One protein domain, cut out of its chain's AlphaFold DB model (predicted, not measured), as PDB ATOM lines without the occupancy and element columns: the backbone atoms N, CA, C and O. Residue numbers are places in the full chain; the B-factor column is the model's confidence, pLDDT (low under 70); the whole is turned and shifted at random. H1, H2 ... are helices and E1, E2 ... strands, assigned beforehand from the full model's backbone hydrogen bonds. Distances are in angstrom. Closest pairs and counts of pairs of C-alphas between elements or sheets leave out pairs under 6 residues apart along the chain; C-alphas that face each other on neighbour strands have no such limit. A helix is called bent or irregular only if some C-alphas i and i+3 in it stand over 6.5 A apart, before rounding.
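This is residues 13 to 89, 109 to 120 and 130 to 187 of the 190 residues of an uncharacterized protein of Lysobacter capsici (UniProt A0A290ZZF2). A short strand, E1, sits in the middle of an incomplete ring of parts: H1 and H7, crossed, on one side of it, and H4, H5 and H6 in an arc on the other, with the long strand E4 beside H6. The small hairpin of E2 and E3 makes one end of the longest axis, and the loop of residues 130 to 143 reaches out at the other. The printed part has 147 residues, in the order E1 H1 H2 E2 E3 H3 H4 H5 H6 E4 H7, and is mixed, helices and strands; its one sheet is the antiparallel pair E2 - E3. It is compact, with a radius of gyration of the C-alphas of 15.6 A, and spans 44 by 35 by 29 A.

Begin at E2, residues 52 to 54, and E3, residues 59 to 63, 13.2 A long. Find E1, residues 13 to 17, 12.7 A long, from C-alpha 13 at (137.468, 251.696, 182.838). H1 is residues 24 to 33, 15.5 A; H2, residues 35 to 39, is irregular, with C-alphas 36 and 39 7.8 A apart. H3 is residues 68 to 71, H4 75 to 85, 15.3 A, and H5 109 to 119, 15.6 A. H6, residues 144 to 155, runs 16.1 A from C-alpha 144 at (123.637, 235.525, 191.718). E4, residues 163 to 169, runs 19.3 A, and H7, residues 177 to 185, 12.4 A, ends at C-alpha 185 at (126.993, 255.350, 177.285).

In the hairpin of E2 and E3, look at N 53 and O 61, 2.9 A apart, within hydrogen-bond range. E1 and E4 pair with no named strand, but are near each other. H1 and H7 touch, about perpendicular at 81 degrees, closest at the C-alphas of Met 31 and Gly 180, 4.1 A. H1 and H2 touch only at the corner, closest at the C-alphas of Phe 32 and Ala 39, 5.6 A. H4 and H5 touch, the same way at a steep tilt of 43 degrees, closest at the C-alphas of Pro 75 and Thr 111, 7.1 A. Residues 150 to 154 of H6 touch H5, the same way at a shallow tilt of 31 degrees, closest at the C-alphas of Leu 154 and Val 109, 5.7 A. Helix packing is mostly crossed, meaning mostly not at a shallow tilt, but only just: 1 of 3 pairs is shallow. H3 and H4 are close but not clearly touching: the closest C-alphas, of Pro 68 and Phe 78, are 6.3 A apart. H4, H5, H6 and H7 have every O i to N i+4 pair within hydrogen-bond range, H1 has 3 of 6, H2 0 of 1 with 1 of 2 O i to N i+3 pairs, and H3 is too short for such a pair.

The C-alphas farthest apart, of Gln 57 and Gly 138, are 46.7 A apart. Residues 90 to 108 and 121 to 129 are not printed; the gaps are 27.1 A and 27.9 A. The link from H2 to E2 is long. Mean pLDDT of the printed part is 86.3, with residues 38, 132 to 139, 160 to 161 and 173 to 177 under 70.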
ATOM      1  N   ALA A  13     137.168 253.089 183.166       97.50
ATOM      2  CA  ALA A  13     137.468 251.696 182.838       97.50
ATOM      3  C   ALA A  13     136.245 250.783 183.018       97.50
ATOM      4  O   ALA A  13     135.760 250.567 184.127       97.50
ATOM      5  N   LEU A  14     135.756 250.231 181.908       98.19
ATOM      6  CA  LEU A  14     134.708 249.218 181.870       98.19
ATOM      7  C   LEU A  14     135.337 247.825 181.874       98.19
ATOM      8  O   LEU A  14     136.122 247.488 180.981       98.19
ATOM      9  N   PHE A  15     134.918 246.987 182.818       98.25
ATOM     10  CA  PHE A  15     135.297 245.580 182.864       98.25
ATOM     11  C   PHE A  15     134.072 244.686 182.710       98.25
ATOM     12  O   PHE A  15     133.183 244.707 183.556       98.25
ATOM     13  N   VAL A  16     134.022 243.890 181.640       96.62
ATOM     14  CA  VAL A  16     132.927 242.939 181.380       96.62
ATOM     15  C   VAL A  16     133.315 241.558 181.910       96.62
ATOM     16  O   VAL A  16     134.289 240.959 181.450       96.62
ATOM     17  N   VAL A  17     132.566 241.053 182.887       96.00
ATOM     18  CA  VAL A  17     132.933 239.906 183.726       96.00
ATOM     19  C   VAL A  17     132.014 238.715 183.468       96.00
ATOM     20  O   VAL A  17     130.792 238.834 183.492       96.00
ATOM     21  N   GLY A  18     132.624 237.555 183.250       92.88
ATOM     22  CA  GLY A  18     131.954 236.268 183.050       92.88
ATOM     23  C   GLY A  18     132.981 235.156 182.834       92.88
ATOM     24  O   GLY A  18     134.165 235.431 182.589       92.88
ATOM     25  N   HIS A  19     132.569 233.896 182.904       90.19
ATOM     26  CA  HIS A  19     133.477 232.779 182.658       90.19
ATOM     27  C   HIS A  19     133.909 232.716 181.183       90.19
ATOM     28  O   HIS A  19     133.563 233.558 180.339       90.19
ATOM     29  N   GLN A  20     134.760 231.747 180.855       86.12
ATOM     30  CA  GLN A  20     135.068 231.434 179.464       86.12
ATOM     31  C   GLN A  20     133.760 231.137 178.702       86.12
ATOM     32  O   GLN A  20     132.814 230.611 179.270       86.12
ATOM     33  N   ASN A  21     133.692 231.506 177.421       82.81
ATOM     34  CA  ASN A  21     132.515 231.356 176.545       82.81
ATOM     35  C   ASN A  21     131.256 232.192 176.887       82.81
ATOM     36  O   ASN A  21     130.409 232.328 176.004       82.81
ATOM     37  N   ASP A  22     131.158 232.860 178.048       86.81
ATOM     38  CA  ASP A  22     129.974 233.649 178.472       86.81
ATOM     39  C   ASP A  22     129.665 234.915 177.625       86.81
ATOM     40  O   ASP A  22     128.923 235.801 178.038       86.81
ATOM     41  N   GLY A  23     130.220 235.049 176.419       87.31
ATOM     42  CA  GLY A  23     129.854 236.119 175.486       87.31
ATOM     43  C   GLY A  23     130.474 237.489 175.775       87.31
ATOM     44  O   GLY A  23     130.147 238.439 175.066       87.31
ATOM     45  N   LYS A  24     131.414 237.607 176.727       91.12
ATOM     46  CA  LYS A  24     132.148 238.855 177.054       91.12
ATOM     47  C   LYS A  24     132.595 239.648 175.821       91.12
ATOM     48  O   LYS A  24     132.337 240.841 175.696       91.12
ATOM     49  N   SER A  25     133.218 238.954 174.870       90.50
ATOM     50  CA  SER A  25     133.746 239.524 173.626       90.50
ATOM     51  C   SER A  25     132.675 239.830 172.566       90.50
ATOM     52  O   SER A  25     132.981 240.474 171.566       90.50
ATOM     53  N   THR A  26     131.431 239.378 172.766       89.75
ATOM     54  CA  THR A  26     130.242 239.811 172.010       89.75
ATOM     55  C   THR A  26     129.644 241.076 172.624       89.75
ATOM     56  O   THR A  26     129.382 242.016 171.886       89.75
ATOM     57  N   GLN A  27     129.499 241.152 173.952       90.75
ATOM     58  CA  GLN A  27     128.965 242.346 174.631       90.75
ATOM     59  C   GLN A  27     129.900 243.565 174.450       90.75
ATOM     60  O   GLN A  27     129.459 244.657 174.116       90.75
ATOM     61  N   LEU A  28     131.222 243.365 174.522       92.56
ATOM     62  CA  LEU A  28     132.205 244.411 174.185       92.56
ATOM     63  C   LEU A  28     132.204 244.809 172.696       92.56
ATOM     64  O   LEU A  28     132.654 245.897 172.350       92.56
ATOM     65  N   ARG A  29     131.708 243.945 171.800       91.19
ATOM     66  CA  ARG A  29     131.501 244.283 170.383       91.19
ATOM     67  C   ARG A  29     130.182 245.021 170.155       91.19
ATOM     68  O   ARG A  29     130.147 245.897 169.296       91.19
ATOM     69  N   SER A  30     129.110 244.704 170.890       90.06
ATOM     70  CA  SER A  30     127.806 245.362 170.707       90.06
ATOM     71  C   SER A  30     127.825 246.838 171.104       90.06
ATOM     72  O   SER A  30     127.013 247.591 170.578       90.06
ATOM     73  N   MET A  31     128.804 247.282 171.901       91.06
ATOM     74  CA  MET A  31     129.136 248.703 172.089       91.06
ATOM     75  C   MET A  31     129.208 249.486 170.764       91.06
ATOM     76  O   MET A  31     128.746 250.617 170.684       91.06
ATOM     77  N   PHE A  32     129.726 248.876 169.693       89.25
ATOM     78  CA  PHE A  32     129.853 249.503 168.372       89.25
ATOM     79  C   PHE A  32     128.535 249.587 167.568       89.25
ATOM     80  O   PHE A  32     128.540 250.084 166.439       89.25
ATOM     81  N   LYS A  33     127.397 249.166 168.149       85.56
ATOM     82  CA  LYS A  33     126.068 249.646 167.722       85.56
ATOM     83  C   LYS A  33     125.912 251.148 167.973       85.56
ATOM     84  O   LYS A  33     125.144 251.803 167.268       85.56
ATOM     85  N   ASP A  34     126.661 251.712 168.918       85.31
ATOM     86  CA  ASP A  34     126.660 253.147 169.128       85.31
ATOM     87  C   ASP A  34     127.477 253.896 168.063       85.31
ATOM     88  O   ASP A  34     128.574 253.492 167.656       85.31
ATOM     89  N   TRP A  35     126.922 255.008 167.583       80.25
ATOM     90  CA  TRP A  35     127.540 255.832 166.546       80.25
ATOM     91  C   TRP A  35     128.707 256.667 167.093       80.25
ATOM     92  O   TRP A  35     129.658 256.920 166.345       80.25
ATOM     93  N   GLY A  36     128.685 257.028 168.382       77.44
ATOM     94  CA  GLY A  36     129.742 257.785 169.059       77.44
ATOM     95  C   GLY A  36     131.081 257.044 169.133       77.44
ATOM     96  O   GLY A  36     132.133 257.677 169.161       77.44
ATOM     97  N   LEU A  37     131.072 255.706 169.055       80.69
ATOM     98  CA  LEU A  37     132.292 254.884 169.016       80.69
ATOM     99  C   LEU A  37     132.904 254.748 167.602       80.69
ATOM    100  O   LEU A  37     133.807 253.937 167.374       80.69
ATOM    101  N   GLY A  38     132.418 255.530 166.630       69.44
ATOM    102  CA  GLY A  38     133.003 255.680 165.291       69.44
ATOM    103  C   GLY A  38     132.678 254.564 164.290       69.44
ATOM    104  O   GLY A  38     132.959 254.713 163.099       69.44
ATOM    105  N   ALA A  39     132.040 253.476 164.725       70.56
ATOM    106  CA  ALA A  39     131.698 252.325 163.882       70.56
ATOM    107  C   ALA A  39     130.416 252.502 163.038       70.56
ATOM    108  O   ALA A  39     130.037 251.598 162.292       70.56
ATOM    109  N   ARG A  40     129.744 253.663 163.131       76.19
ATOM    110  CA  ARG A  40     128.499 253.993 162.398       76.19
ATOM    111  C   ARG A  40     127.396 252.933 162.579       76.19
ATOM    112  O   ARG A  40     126.727 252.554 161.620       76.19
ATOM    113  N   GLY A  41     127.264 252.413 163.800       78.94
ATOM    114  CA  GLY A  41     126.276 251.400 164.173       78.94
ATOM    115  C   GLY A  41     126.577 249.963 163.739       78.94
ATOM    116  O   GLY A  41     125.725 249.090 163.908       78.94
ATOM    117  N   LYS A  42     127.758 249.683 163.174       82.31
ATOM    118  CA  LYS A  42     128.140 248.331 162.744       82.31
ATOM    119  C   LYS A  42     128.962 247.619 163.814       82.31
ATOM    120  O   LYS A  42     130.078 248.028 164.117       82.31
ATOM    121  N   ILE A  43     128.448 246.493 164.310       85.00
ATOM    122  CA  ILE A  43     129.218 245.555 165.137       85.00
ATOM    123  C   ILE A  43     130.374 244.973 164.297       85.00
ATOM    124  O   ILE A  43     130.098 244.371 163.257       85.00
ATOM    125  N   PRO A  44     131.643 245.065 164.737       83.81
ATOM    126  CA  PRO A  44     132.749 244.357 164.099       83.81
ATOM    127  C   PRO A  44     132.603 242.838 164.258       83.81
ATOM    128  O   PRO A  44     132.554 242.322 165.381       83.81
ATOM    129  N   VAL A  45     132.555 242.112 163.143       81.69
ATOM    130  CA  VAL A  45     132.431 240.638 163.108       81.69
ATOM    131  C   VAL A  45     133.791 239.934 163.041       81.69
ATOM    132  O   VAL A  45     133.889 238.720 163.216       81.69
ATOM    133  N   GLU A  46     134.855 240.696 162.812       83.25
ATOM    134  CA  GLU A  46     136.222 240.225 162.637       83.25
ATOM    135  C   GLU A  46     136.775 239.598 163.925       83.25
ATOM    136  O   GLU A  46     136.471 240.024 165.044       83.25
ATOM    137  N   LYS A  47     137.665 238.605 163.780       74.88
ATOM    138  CA  LYS A  47     138.337 237.933 164.911       74.88
ATOM    139  C   LYS A  47     139.080 238.924 165.820       74.88
ATOM    140  O   LYS A  47     139.072 238.760 167.039       74.88
ATOM    141  N   SER A  48     139.665 239.964 165.228       77.00
ATOM    142  CA  SER A  48     140.350 241.078 165.886       77.00
ATOM    143  C   SER A  48     139.797 242.411 165.389       77.00
ATOM    144  O   SER A  48     139.727 242.618 164.181       77.00
ATOM    145  N   ILE A  49     139.493 243.328 166.308       79.94
ATOM    146  CA  ILE A  49     139.183 244.726 165.982       79.94
ATOM    147  C   ILE A  49     140.445 245.592 166.049       79.94
ATOM    148  O   ILE A  49     141.440 245.212 166.673       79.94
ATOM    149  N   VAL A  50     140.384 246.790 165.466       78.19
ATOM    150  CA  VAL A  50     141.325 247.868 165.802       78.19
ATOM    151  C   VAL A  50     141.182 248.146 167.298       78.19
ATOM    152  O   VAL A  50     140.102 248.480 167.753       78.19
ATOM    153  N   LYS A  51     142.252 247.997 168.085       84.81
ATOM    154  CA  LYS A  51     142.166 248.148 169.550       84.81
ATOM    155  C   LYS A  51     141.825 249.568 170.015       84.81
ATOM    156  O   LYS A  51     141.346 249.738 171.128       84.81
ATOM    157  N   ARG A  52     142.190 250.594 169.241       90.75
ATOM    158  CA  ARG A  52     142.232 251.996 169.686       90.75
ATOM    159  C   ARG A  52     141.271 252.838 168.853       90.75
ATOM    160  O   ARG A  52     141.472 252.984 167.650       90.75
ATOM    161  N   HIS A  53     140.267 253.400 169.511       89.06
ATOM    162  CA  HIS A  53     139.260 254.287 168.932       89.06
ATOM    163  C   HIS A  53     139.441 255.706 169.483       89.06
ATOM    164  O   HIS A  53     140.066 255.886 170.527       89.06
ATOM    165  N   TRP A  54     138.885 256.711 168.807       88.44
ATOM    166  CA  TRP A  54     138.864 258.095 169.287       88.44
ATOM    167  C   TRP A  54     137.423 258.512 169.571       88.44
ATOM    168  O   TRP A  54     136.574 258.421 168.689       88.44
ATOM    169  N   LEU A  55     137.167 258.985 170.791       85.69
ATOM    170  CA  LEU A  55     135.861 259.463 171.271       85.69
ATOM    171  C   LEU A  55     135.698 260.987 171.082       85.69
ATOM    172  O   LEU A  55     134.928 261.640 171.778       85.69
ATOM    173  N   GLY A  56     136.515 261.576 170.208       81.50
ATOM    174  CA  GLY A  56     136.699 263.016 170.052       81.50
ATOM    175  C   GLY A  56     138.169 263.363 169.809       81.50
ATOM    176  O   GLY A  56     139.021 262.482 169.707       81.50
ATOM    177  N   GLN A  57     138.491 264.657 169.735       77.81
ATOM    178  CA  GLN A  57     139.828 265.124 169.330       77.81
ATOM    179  C   GLN A  57     140.956 264.799 170.330       77.81
ATOM    180  O   GLN A  57     142.128 264.826 169.954       77.81
ATOM    181  N   HIS A  58     140.633 264.538 171.603       84.00
ATOM    182  CA  HIS A  58     141.619 264.445 172.694       84.00
ATOM    183  C   HIS A  58     141.438 263.230 173.624       84.00
ATOM    184  O   HIS A  58     142.146 263.135 174.626       84.00
ATOM    185  N   ARG A  59     140.499 262.322 173.316       90.44
ATOM    186  CA  ARG A  59     140.137 261.164 174.151       90.44
ATOM    187  C   ARG A  59     140.184 259.871 173.347       90.44
ATOM    188  O   ARG A  59     139.407 259.707 172.405       90.44
ATOM    189  N   GLY A  60     141.063 258.953 173.732       93.06
ATOM    190  CA  GLY A  60     141.114 257.602 173.175       93.06
ATOM    191  C   GLY A  60     140.243 256.612 173.957       93.06
ATOM    192  O   GLY A  60     140.010 256.785 175.148       93.06
ATOM    193  N   LEU A  61     139.808 255.536 173.307       94.62
ATOM    194  CA  LEU A  61     139.245 254.339 173.938       94.62
ATOM    195  C   LEU A  61     140.079 253.129 173.512       94.62
ATOM    196  O   LEU A  61     140.187 252.836 172.319       94.62
ATOM    197  N   LEU A  62     140.661 252.425 174.480       96.00
ATOM    198  CA  LEU A  62     141.288 251.124 174.271       96.00
ATOM    199  C   LEU A  62     140.255 250.024 174.518       96.00
ATOM    200  O   LEU A  62     139.744 249.902 175.628       96.00
ATOM    201  N   VAL A  63     140.000 249.185 173.519       95.56
ATOM    202  CA  VAL A  63     139.171 247.984 173.650       95.56
ATOM    203  C   VAL A  63     140.046 246.733 173.547       95.56
ATOM    204  O   VAL A  63     140.711 246.487 172.537       95.56
ATOM    205  N   ARG A  64     140.029 245.912 174.601       95.25
ATOM    206  CA  ARG A  64     140.524 244.526 174.594       95.25
ATOM    207  C   ARG A  64     139.321 243.589 174.435       95.25
ATOM    208  O   ARG A  64     138.244 243.889 174.932       95.25
ATOM    209  N   LEU A  65     139.484 242.452 173.750       93.06
ATOM    210  CA  LEU A  65     138.386 241.501 173.469       93.06
ATOM    211  C   LEU A  65     138.601 240.081 174.013       93.06
ATOM    212  O   LEU A  65     137.693 239.259 173.933       93.06
ATOM    213  N   THR A  66     139.767 239.809 174.589       91.31
ATOM    214  CA  THR A  66     140.127 238.543 175.241       91.31
ATOM    215  C   THR A  66     140.619 238.884 176.639       91.31
ATOM    216  O   THR A  66     141.293 239.908 176.803       91.31
ATOM    217  N   SER A  67     140.256 238.087 177.645       92.25
ATOM    218  CA  SER A  67     140.652 238.383 179.026       92.25
ATOM    219  C   SER A  67     142.135 238.062 179.248       92.25
ATOM    220  O   SER A  67     142.669 237.179 178.567       92.25
ATOM    221  N   PRO A  68     142.826 238.738 180.183       95.00
ATOM    222  CA  PRO A  68     144.188 238.355 180.551       95.00
ATOM    223  C   PRO A  68     144.240 236.906 181.069       95.00
ATOM    224  O   PRO A  68     145.149 236.167 180.700       95.00
ATOM    225  N   HIS A  69     143.192 236.454 181.776       94.81
ATOM    226  CA  HIS A  69     142.963 235.055 182.172       94.81
ATOM    227  C   HIS A  69     142.981 234.069 180.989       94.81
ATOM    228  O   HIS A  69     143.469 232.949 181.117       94.81
ATOM    229  N   GLU A  70     142.449 234.458 179.826       90.56
ATOM    230  CA  GLU A  70     142.428 233.630 178.607       90.56
ATOM    231  C   GLU A  70     143.742 233.711 177.812       90.56
ATOM    232  O   GLU A  70     144.089 232.758 177.116       90.56
ATOM    233  N   TYR A  71     144.503 234.804 177.951       90.62
ATOM    234  CA  TYR A  71     145.847 234.955 177.373       90.62
ATOM    235  C   TYR A  71     146.993 234.444 178.266       90.62
ATOM    236  O   TYR A  71     148.124 234.377 177.789       90.62
ATOM    237  N   ARG A  72     146.704 234.036 179.512       92.81
ATOM    238  CA  ARG A  72     147.685 233.642 180.543       92.81
ATOM    239  C   ARG A  72     148.645 234.765 180.962       92.81
ATOM    240  O   ARG A  72     149.807 234.507 181.259       92.81
ATOM    241  N   GLU A  73     148.165 236.007 180.936       94.75
ATOM    242  CA  GLU A  73     148.955 237.174 181.349       94.75
ATOM    243  C   GLU A  73     149.118 237.202 182.878       94.75
ATOM    244  O   GLU A  73     148.269 236.692 183.606       94.75
ATOM    245  N   THR A  74     150.176 237.838 183.378       97.50
ATOM    246  CA  THR A  74     150.219 238.299 184.779       97.50
ATOM    247  C   THR A  74     149.578 239.696 184.886       97.50
ATOM    248  O   THR A  74     149.398 240.356 183.852       97.50
ATOM    249  N   PRO A  75     149.254 240.203 186.092       97.25
ATOM    250  CA  PRO A  75     148.789 241.583 186.260       97.25
ATOM    251  C   PRO A  75     149.769 242.613 185.679       97.25
ATOM    252  O   PRO A  75     149.356 243.546 184.993       97.25
ATOM    253  N   GLU A  76     151.072 242.398 185.864       97.00
ATOM    254  CA  GLU A  76     152.140 243.275 185.372       97.00
ATOM    255  C   GLU A  76     152.194 243.271 183.841       97.00
ATOM    256  O   GLU A  76     152.295 244.330 183.221       97.00
ATOM    257  N   GLU A  77     152.056 242.104 183.202       97.69
ATOM    258  CA  GLU A  77     151.938 242.029 181.744       97.69
ATOM    259  C   GLU A  77     150.658 242.698 181.226       97.69
ATOM    260  O   GLU A  77     150.689 243.390 180.203       97.69
ATOM    261  N   PHE A  78     149.528 242.477 181.902       96.88
ATOM    262  CA  PHE A  78     148.235 243.062 181.550       96.88
ATOM    263  C   PHE A  78     148.314 244.596 181.575       96.88
ATOM    264  O   PHE A  78     147.903 245.251 180.608       96.88
ATOM    265  N   HIS A  79     148.927 245.147 182.626       96.00
ATOM    266  CA  HIS A  79     149.197 246.572 182.802       96.00
ATOM    267  C   HIS A  79     150.199 247.104 181.773       96.00
ATOM    268  O   HIS A  79     149.891 248.071 181.075       96.00
ATOM    269  N   ALA A  80     151.346 246.446 181.584       95.00
ATOM    270  CA  ALA A  80     152.354 246.850 180.602       95.00
ATOM    271  C   ALA A  80     151.783 246.900 179.174       95.00
ATOM    272  O   ALA A  80     152.039 247.850 178.431       95.00
ATOM    273  N   LYS A  81     150.939 245.929 178.798       94.94
ATOM    274  CA  LYS A  81     150.241 245.906 177.501       94.94
ATOM    275  C   LYS A  81     149.238 247.060 177.371       94.94
ATOM    276  O   LYS A  81     149.165 247.665 176.303       94.94
ATOM    277  N   ILE A  82     148.515 247.415 178.438       94.75
ATOM    278  CA  ILE A  82     147.618 248.586 178.458       94.75
ATOM    279  C   ILE A  82     148.414 249.893 178.351       94.75
ATOM    280  O   ILE A  82     148.083 250.721 177.508       94.75
ATOM    281  N   ARG A  83     149.503 250.047 179.111       93.12
ATOM    282  CA  ARG A  83     150.403 251.216 179.094       93.12
ATOM    283  C   ARG A  83     151.156 251.375 177.760       93.12
ATOM    284  O   ARG A  83     151.480 252.491 177.368       93.12
ATOM    285  N   ALA A  84     151.399 250.285 177.026       92.12
ATOM    286  CA  ALA A  84     151.959 250.317 175.670       92.12
ATOM    287  C   ALA A  84     150.912 250.635 174.579       92.12
ATOM    288  O   ALA A  84     151.247 251.207 173.533       92.12
ATOM    289  N   ASP A  85     149.641 250.272 174.795       92.88
ATOM    290  CA  ASP A  85     148.539 250.638 173.900       92.88
ATOM    291  C   ASP A  85     148.065 252.091 174.123       92.88
ATOM    292  O   ASP A  85     147.877 252.833 173.150       92.88
ATOM    293  N   MET A  86     147.942 252.522 175.381       90.81
ATOM    294  CA  MET A  86     147.625 253.893 175.789       90.81
ATOM    295  C   MET A  86     148.890 254.757 175.855       90.81
ATOM    296  O   MET A  86     149.585 254.820 176.866       90.81
ATOM    297  N   LYS A  87     149.174 255.475 174.765       81.06
ATOM    298  CA  LYS A  87     150.173 256.558 174.777       81.06
ATOM    299  C   LYS A  87     149.679 257.745 175.626       81.06
ATOM    300  O   LYS A  87     148.587 257.719 176.174       81.06
ATOM    301  N   GLN A  88     150.462 258.821 175.667       86.38
ATOM    302  CA  GLN A  88     150.072 260.144 176.173       86.38
ATOM    303  C   GLN A  88     148.596 260.544 175.936       86.38
ATOM    304  O   GLN A  88     148.037 260.256 174.872       86.38
ATOM    305  N   GLY A  89     148.016 261.310 176.867       90.19
ATOM    306  CA  GLY A  89     146.689 261.925 176.724       90.19
ATOM    307  C   GLY A  89     145.594 261.280 177.578       90.19
ATOM    308  O   GLY A  89     145.878 260.491 178.480       90.19
ATOM    309  N   VAL A 109     138.148 240.847 191.865       96.12
ATOM    310  CA  VAL A 109     138.271 241.868 192.918       96.12
ATOM    311  C   VAL A 109     139.714 242.342 193.031       96.12
ATOM    312  O   VAL A 109     139.979 243.543 193.079       96.12
ATOM    313  N   GLU A 110     140.644 241.395 193.048       96.81
ATOM    314  CA  GLU A 110     142.070 241.669 193.170       96.81
ATOM    315  C   GLU A 110     142.658 242.226 191.865       96.81
ATOM    316  O   GLU A 110     143.491 243.131 191.902       96.81
ATOM    317  N   THR A 111     142.154 241.783 190.706       97.19
ATOM    318  CA  THR A 111     142.500 242.385 189.406       97.19
ATOM    319  C   THR A 111     142.101 243.863 189.355       97.19
ATOM    320  O   THR A 111     142.891 244.692 188.909       97.19
ATOM    321  N   ILE A 112     140.902 244.218 189.837       96.94
ATOM    322  CA  ILE A 112     140.449 245.616 189.890       96.94
ATOM    323  C   ILE A 112     141.279 246.432 190.890       96.94
ATOM    324  O   ILE A 112     141.670 247.547 190.552       96.94
ATOM    325  N   ARG A 113     141.628 245.877 192.063       95.44
ATOM    326  CA  ARG A 113     142.512 246.547 193.039       95.44
ATOM    327  C   ARG A 113     143.860 246.924 192.419       95.44
ATOM    328  O   ARG A 113     144.242 248.090 192.445       95.44
ATOM    329  N   LEU A 114     144.555 245.948 191.832       95.50
ATOM    330  CA  LEU A 114     145.859 246.160 191.196       95.50
ATOM    331  C   LEU A 114     145.763 247.176 190.046       95.50
ATOM    332  O   LEU A 114     146.650 248.010 189.876       95.50
ATOM    333  N   PHE A 115     144.668 247.148 189.284       95.75
ATOM    334  CA  PHE A 115     144.422 248.099 188.204       95.75
ATOM    335  C   PHE A 115     144.172 249.536 188.703       95.75
ATOM    336  O   PHE A 115     144.639 250.492 188.079       95.75
ATOM    337  N   GLN A 116     143.467 249.707 189.828       94.06
ATOM    338  CA  GLN A 116     143.289 251.017 190.467       94.06
ATOM    339  C   GLN A 116     144.626 251.604 190.930       94.06
ATOM    340  O   GLN A 116     144.865 252.789 190.717       94.06
ATOM    341  N   GLU A 117     145.499 250.777 191.509       92.75
ATOM    342  CA  GLU A 117     146.812 251.190 192.027       92.75
ATOM    343  C   GLU A 117     147.813 251.568 190.914       92.75
ATOM    344  O   GLU A 117     148.620 252.474 191.105       92.75
ATOM    345  N   GLU A 118     147.738 250.933 189.738       93.50
ATOM    346  CA  GLU A 118     148.608 251.217 188.578       93.50
ATOM    347  C   GLU A 118     148.166 252.445 187.748       93.50
ATOM    348  O   GLU A 118     149.011 253.144 187.172       93.50
ATOM    349  N   PHE A 119     146.851 252.692 187.631       93.50
ATOM    350  CA  PHE A 119     146.295 253.658 186.663       93.50
ATOM    351  C   PHE A 119     145.431 254.789 187.246       93.50
ATOM    352  O   PHE A 119     145.157 255.740 186.515       93.50
ATOM    353  N   CYS A 120     144.991 254.710 188.508       93.25
ATOM    354  CA  CYS A 120     144.184 255.732 189.199       93.25
ATOM    355  C   CYS A 120     143.004 256.345 188.383       93.25
ATOM    356  O   CYS A 120     142.930 257.571 188.268       93.25
ATOM    357  N   LEU A 130     124.903 238.053 183.587       87.38
ATOM    358  CA  LEU A 130     124.019 237.115 184.288       87.38
ATOM    359  C   LEU A 130     122.540 237.292 183.884       87.38
ATOM    360  O   LEU A 130     122.021 238.401 184.012       87.38
ATOM    361  N   PRO A 131     121.818 236.216 183.509       76.00
ATOM    362  CA  PRO A 131     122.314 234.877 183.178       76.00
ATOM    363  C   PRO A 131     123.023 234.847 181.814       76.00
ATOM    364  O   PRO A 131     122.845 235.739 180.987       76.00
ATOM    365  N   CYS A 132     123.785 233.786 181.537       69.38
ATOM    366  CA  CYS A 132     124.304 233.516 180.195       69.38
ATOM    367  C   CYS A 132     123.637 232.273 179.589       69.38
ATOM    368  O   CYS A 132     123.613 231.211 180.204       69.38
ATOM    369  N   LYS A 133     123.111 232.387 178.362       65.12
ATOM    370  CA  LYS A 133     122.560 231.247 177.591       65.12
ATOM    371  C   LYS A 133     123.570 230.605 176.627       65.12
ATOM    372  O   LYS A 133     123.201 229.699 175.888       65.12
ATOM    373  N   ARG A 134     124.817 231.095 176.574       64.31
ATOM    374  CA  ARG A 134     125.856 230.601 175.645       64.31
ATOM    375  C   ARG A 134     126.827 229.597 176.271       64.31
ATOM    376  O   ARG A 134     127.512 228.900 175.525       64.31
ATOM    377  N   SER A 135     126.874 229.507 177.598       62.94
ATOM    378  CA  SER A 135     127.579 228.445 178.320       62.94
ATOM    379  C   SER A 135     126.919 227.089 178.020       62.94
ATOM    380  O   SER A 135     125.692 226.975 177.979       62.94
ATOM    381  N   LYS A 136     127.728 226.060 177.769       64.62
ATOM    382  CA  LYS A 136     127.273 224.690 177.491       64.62
ATOM    383  C   LYS A 136     126.906 223.958 178.783       64.62
ATOM    384  O   LYS A 136     127.320 224.346 179.872       64.62
ATOM    385  N   ALA A 137     126.193 222.837 178.663       58.44
ATOM    386  CA  ALA A 137     126.013 221.917 179.784       58.44
ATOM    387  C   ALA A 137     127.387 221.452 180.307       58.44
ATOM    388  O   ALA A 137     128.149 220.827 179.570       58.44
ATOM    389  N   GLY A 138     127.700 221.787 181.562       61.75
ATOM    390  CA  GLY A 138     128.999 221.530 182.198       61.75
ATOM    391  C   GLY A 138     129.959 222.729 182.252       61.75
ATOM    392  O   GLY A 138     130.925 222.671 183.012       61.75
ATOM    393  N   ASP A 139     129.699 223.825 181.527       68.50
ATOM    394  CA  ASP A 139     130.430 225.081 181.742       68.50
ATOM    395  C   ASP A 139     130.053 225.667 183.117       68.50
ATOM    396  O   ASP A 139     128.890 225.623 183.531       68.50
ATOM    397  N   LYS A 140     131.021 226.266 183.825       71.25
ATOM    398  CA  LYS A 140     130.713 227.087 185.005       71.25
ATOM    399  C   LYS A 140     129.939 228.323 184.551       71.25
ATOM    400  O   LYS A 140     130.484 229.139 183.814       71.25
ATOM    401  N   GLN A 141     128.706 228.468 185.020       72.81
ATOM    402  CA  GLN A 141     127.954 229.714 184.919       72.81
ATOM    403  C   GLN A 141     128.185 230.547 186.180       72.81
ATOM    404  O   GLN A 141     128.320 229.985 187.268       72.81
ATOM    405  N   MET A 142     128.186 231.875 186.049       78.38
ATOM    406  CA  MET A 142     128.059 232.726 187.231       78.38
ATOM    407  C   MET A 142     126.659 232.546 187.820       78.38
ATOM    408  O   MET A 142     125.676 232.461 187.085       78.38
ATOM    409  N   ASP A 143     126.568 232.530 189.145       84.50
ATOM    410  CA  ASP A 143     125.308 232.591 189.880       84.50
ATOM    411  C   ASP A 143     125.165 233.937 190.612       84.50
ATOM    412  O   ASP A 143     126.128 234.695 190.786       84.50
ATOM    413  N   ILE A 144     123.947 234.249 191.062       86.56
ATOM    414  CA  ILE A 144     123.637 235.525 191.718       86.56
ATOM    415  C   ILE A 144     124.326 235.692 193.083       86.56
ATOM    416  O   ILE A 144     124.656 236.819 193.456       86.56
ATOM    417  N   SER A 145     124.590 234.608 193.818       87.81
ATOM    418  CA  SER A 145     125.255 234.639 195.128       87.81
ATOM    419  C   SER A 145     126.743 234.949 194.971       87.81
ATOM    420  O   SER A 145     127.227 235.918 195.560       87.81
ATOM    421  N   THR A 146     127.448 234.214 194.101       87.69
ATOM    422  CA  THR A 146     128.866 234.469 193.783       87.69
ATOM    423  C   THR A 146     129.054 235.868 193.195       87.69
ATOM    424  O   THR A 146     129.911 236.623 193.659       87.69
ATOM    425  N   THR A 147     128.185 236.277 192.262       90.94
ATOM    426  CA  THR A 147     128.180 237.639 191.693       90.94
ATOM    427  C   THR A 147     127.999 238.702 192.782       90.94
ATOM    428  O   THR A 147     128.791 239.640 192.878       90.94
ATOM    429  N   THR A 148     127.015 238.535 193.673       91.62
ATOM    430  CA  THR A 148     126.786 239.456 194.802       91.62
ATOM    431  C   THR A 148     127.965 239.468 195.783       91.62
ATOM    432  O   THR A 148     128.292 240.516 196.344       91.62
ATOM    433  N   GLY A 149     128.640 238.333 195.977       92.94
ATOM    434  CA  GLY A 149     129.873 238.224 196.758       92.94
ATOM    435  C   GLY A 149     131.012 239.065 196.176       92.94
ATOM    436  O   GLY A 149     131.635 239.837 196.909       92.94
ATOM    437  N   HIS A 150     131.242 238.982 194.863       93.38
ATOM    438  CA  HIS A 150     132.211 239.826 194.152       93.38
ATOM    439  C   HIS A 150     131.858 241.315 194.251       93.38
ATOM    440  O   HIS A 150     132.706 242.108 194.657       93.38
ATOM    441  N   ILE A 151     130.599 241.692 194.001       93.25
ATOM    442  CA  ILE A 151     130.118 243.085 194.105       93.25
ATOM    443  C   ILE A 151     130.335 243.656 195.517       93.25
ATOM    444  O   ILE A 151     130.902 244.736 195.673       93.25
ATOM    445  N   ARG A 152     129.974 242.905 196.570       92.94
ATOM    446  CA  ARG A 152     130.196 243.313 197.973       92.94
ATOM    447  C   ARG A 152     131.676 243.482 198.329       92.94
ATOM    448  O   ARG A 152     131.986 244.257 199.234       92.94
ATOM    449  N   ARG A 153     132.584 242.752 197.672       93.88
ATOM    450  CA  ARG A 153     134.036 242.920 197.847       93.88
ATOM    451  C   ARG A 153     134.572 244.120 197.055       93.88
ATOM    452  O   ARG A 153     135.406 244.841 197.591       93.88
ATOM    453  N   LEU A 154     134.053 244.377 195.852       92.75
ATOM    454  CA  LEU A 154     134.404 245.538 195.020       92.75
ATOM    455  C   LEU A 154     133.951 246.868 195.637       92.75
ATOM    456  O   LEU A 154     134.747 247.796 195.724       92.75
ATOM    457  N   TRP A 155     132.724 246.964 196.161       88.75
ATOM    458  CA  TRP A 155     132.249 248.191 196.823       88.75
ATOM    459  C   TRP A 155     133.060 248.563 198.074       88.75
ATOM    460  O   TRP A 155     133.201 249.741 198.378       88.75
ATOM    461  N   LYS A 156     133.669 247.582 198.758       87.88
ATOM    462  CA  LYS A 156     134.629 247.816 199.856       87.88
ATOM    463  C   LYS A 156     136.001 248.336 199.388       87.88
ATOM    464  O   LYS A 156     136.864 248.571 200.230       87.88
ATOM    465  N   ARG A 157     136.225 248.475 198.075       75.31
ATOM    466  CA  ARG A 157     137.439 249.040 197.456       75.31
ATOM    467  C   ARG A 157     137.210 250.404 196.789       75.31
ATOM    468  O   ARG A 157     138.190 251.033 196.410       75.31
ATOM    469  N   SER A 158     135.966 250.878 196.663       77.56
ATOM    470  CA  SER A 158     135.696 252.248 196.205       77.56
ATOM    471  C   SER A 158     136.350 253.268 197.138       77.56
ATOM    472  O   SER A 158     136.170 253.202 198.356       77.56
ATOM    473  N   SER A 159     137.065 254.227 196.558       72.56
ATOM    474  CA  SER A 159     137.677 255.359 197.259       72.56
ATOM    475  C   SER A 159     137.131 256.682 196.721       72.56
ATOM    476  O   SER A 159     136.514 256.730 195.657       72.56
ATOM    477  N   GLU A 160     137.414 257.782 197.419       69.50
ATOM    478  CA  GLU A 160     137.155 259.141 196.915       69.50
ATOM    479  C   GLU A 160     137.925 259.439 195.612       69.50
ATOM    480  O   GLU A 160     137.483 260.241 194.795       69.50
ATOM    481  N   SER A 161     139.064 258.767 195.404       68.75
ATOM    482  CA  SER A 161     139.923 258.910 194.226       68.75
ATOM    483  C   SER A 161     139.547 258.011 193.043       68.75
ATOM    484  O   SER A 161     140.019 258.264 191.936       68.75
ATOM    485  N   SER A 162     138.749 256.958 193.252       80.25
ATOM    486  CA  SER A 162     138.376 256.001 192.205       80.25
ATOM    487  C   SER A 162     137.088 255.254 192.574       80.25
ATOM    488  O   SER A 162     137.070 254.370 193.439       80.25
ATOM    489  N   ILE A 163     135.989 255.612 191.906       89.19
ATOM    490  CA  ILE A 163     134.650 255.082 192.203       89.19
ATOM    491  C   ILE A 163     134.434 253.760 191.455       89.19
ATOM    492  O   ILE A 163     134.400 253.752 190.224       89.19
ATOM    493  N   VAL A 164     134.218 252.655 192.180       94.19
ATOM    494  CA  VAL A 164     133.885 251.345 191.592       94.19
ATOM    495  C   VAL A 164     132.369 251.139 191.573       94.19
ATOM    496  O   VAL A 164     131.751 250.689 192.540       94.19
ATOM    497  N   GLU A 165     131.762 251.449 190.433       95.12
ATOM    498  CA  GLU A 165     130.396 251.060 190.096       95.12
ATOM    499  C   GLU A 165     130.348 249.555 189.773       95.12
ATOM    500  O   GLU A 165     131.249 249.009 189.132       95.12
ATOM    501  N   CYS A 166     129.284 248.870 190.192       95.75
ATOM    502  CA  CYS A 166     129.034 247.475 189.826       95.75
ATOM    503  C   CYS A 166     127.615 247.326 189.286       95.75
ATOM    504  O   CYS A 166     126.665 247.773 189.926       95.75
ATOM    505  N   VAL A 167     127.482 246.669 188.137       95.25
ATOM    506  CA  VAL A 167     126.209 246.456 187.438       95.25
ATOM    507  C   VAL A 167     126.107 245.012 186.955       95.25
ATOM    508  O   VAL A 167     127.121 244.357 186.708       95.25
ATOM    509  N   ILE A 168     124.884 244.512 186.807       93.31
ATOM    510  CA  ILE A 168     124.592 243.189 186.243       93.31
ATOM    511  C   ILE A 168     123.755 243.411 184.981       93.31
ATOM    512  O   ILE A 168     122.799 244.186 185.028       93.31
ATOM    513  N   ILE A 169     124.105 242.759 183.871       90.69
ATOM    514  CA  ILE A 169     123.326 242.804 182.622       90.69
ATOM    515  C   ILE A 169     122.945 241.400 182.161       90.69
ATOM    516  O   ILE A 169     123.724 240.452 182.300       90.69
ATOM    517  N   ASP A 170     121.762 241.288 181.557       87.12
ATOM    518  CA  ASP A 170     121.300 240.037 180.965       87.12
ATOM    519  C   ASP A 170     122.126 239.698 179.713       87.12
ATOM    520  O   ASP A 170     122.061 240.383 178.688       87.12
ATOM    521  N   ALA A 171     122.905 238.619 179.787       82.00
ATOM    522  CA  ALA A 171     123.686 238.093 178.670       82.00
ATOM    523  C   ALA A 171     122.943 236.992 177.889       82.00
ATOM    524  O   ALA A 171     123.504 236.407 176.954       82.00
ATOM    525  N   ALA A 172     121.689 236.704 178.248       76.62
ATOM    526  CA  ALA A 172     120.820 235.758 177.563       76.62
ATOM    527  C   ALA A 172     120.076 236.352 176.357       76.62
ATOM    528  O   ALA A 172     119.560 235.580 175.544       76.62
ATOM    529  N   SER A 173     120.013 237.682 176.233       68.25
ATOM    530  CA  SER A 173     119.497 238.360 175.040       68.25
ATOM    531  C   SER A 173     120.493 238.216 173.873       68.25
ATOM    532  O   SER A 173     121.649 238.633 174.011       68.25
ATOM    533  N   PRO A 174     120.105 237.606 172.734       53.47
ATOM    534  CA  PRO A 174     121.046 237.277 171.662       53.47
ATOM    535  C   PRO A 174     121.540 238.508 170.889       53.47
ATOM    536  O   PRO A 174     122.680 238.495 170.416       53.47
ATOM    537  N   ASP A 175     120.713 239.555 170.802       58.94
ATOM    538  CA  ASP A 175     120.899 240.701 169.896       58.94
ATOM    539  C   ASP A 175     121.631 241.887 170.548       58.94
ATOM    540  O   ASP A 175     122.167 242.760 169.856       58.94
ATOM    541  N   GLY A 176     121.658 241.915 171.887       56.00
ATOM    542  CA  GLY A 176     122.489 242.813 172.691       56.00
ATOM    543  C   GLY A 176     122.269 244.313 172.465       56.00
ATOM    544  O   GLY A 176     123.216 245.072 172.645       56.00
ATOM    545  N   GLU A 177     121.075 244.751 172.049       63.38
ATOM    546  CA  GLU A 177     120.801 246.161 171.706       63.38
ATOM    547  C   GLU A 177     120.884 247.097 172.902       63.38
ATOM    548  O   GLU A 177     121.749 247.972 172.922       63.38
ATOM    549  N   GLY A 178     120.065 246.860 173.932       79.44
ATOM    550  CA  GLY A 178     120.139 247.627 175.177       79.44
ATOM    551  C   GLY A 178     121.533 247.564 175.805       79.44
ATOM    552  O   GLY A 178     122.097 248.598 176.148       79.44
ATOM    553  N   ASN A 179     122.132 246.369 175.866       88.88
ATOM    554  CA  ASN A 179     123.475 246.172 176.417       88.88
ATOM    555  C   ASN A 179     124.546 246.963 175.651       88.88
ATOM    556  O   ASN A 179     125.420 247.554 176.273       88.88
ATOM    557  N   GLY A 180     124.491 246.986 174.316       89.69
ATOM    558  CA  GLY A 180     125.467 247.689 173.485       89.69
ATOM    559  C   GLY A 180     125.506 249.181 173.795       89.69
ATOM    560  O   GLY A 180     126.558 249.704 174.159       89.69
ATOM    561  N   HIS A 181     124.347 249.843 173.750       89.50
ATOM    562  CA  HIS A 181     124.259 251.265 174.090       89.50
ATOM    563  C   HIS A 181     124.548 251.526 175.577       89.50
ATOM    564  O   HIS A 181     125.284 252.452 175.880       89.50
ATOM    565  N   PHE A 182     124.092 250.679 176.507       91.81
ATOM    566  CA  PHE A 182     124.392 250.816 177.944       91.81
ATOM    567  C   PHE A 182     125.895 250.709 178.284       91.81
ATOM    568  O   PHE A 182     126.391 251.377 179.197       91.81
ATOM    569  N   LEU A 183     126.639 249.871 177.555       93.56
ATOM    570  CA  LEU A 183     128.094 249.750 177.697       93.56
ATOM    571  C   LEU A 183     128.849 250.880 176.971       93.56
ATOM    572  O   LEU A 183     129.954 251.220 177.385       93.56
ATOM    573  N   ALA A 184     128.268 251.472 175.921       92.44
ATOM    574  CA  ALA A 184     128.832 252.620 175.207       92.44
ATOM    575  C   ALA A 184     128.613 253.955 175.951       92.44
ATOM    576  O   ALA A 184     129.564 254.718 176.104       92.44
ATOM    577  N   ASP A 185     127.408 254.184 176.482       92.31
ATOM    578  CA  ASP A 185     126.993 255.350 177.285       92.31
ATOM    579  C   ASP A 185     127.924 255.603 178.483       92.31
ATOM    580  O   ASP A 185     128.232 256.744 178.820       92.31
ATOM    581  N   TYR A 186     128.506 254.542 179.054       94.56
ATOM    582  CA  TYR A 186     129.528 254.668 180.097       94.56
ATOM    583  C   TYR A 186     130.741 255.528 179.690       94.56
ATOM    584  O   TYR A 186     131.420 256.083 180.556       94.56
ATOM    585  N   PHE A 187     131.022 255.667 178.394       92.88
ATOM    586  CA  PHE A 187     132.106 256.492 177.856       92.88
ATOM    587  C   PHE A 187     131.648 257.862 177.350       92.88
ATOM    588  O   PHE A 187     132.486 258.666 176.931       92.88
TER     589      PHE A 187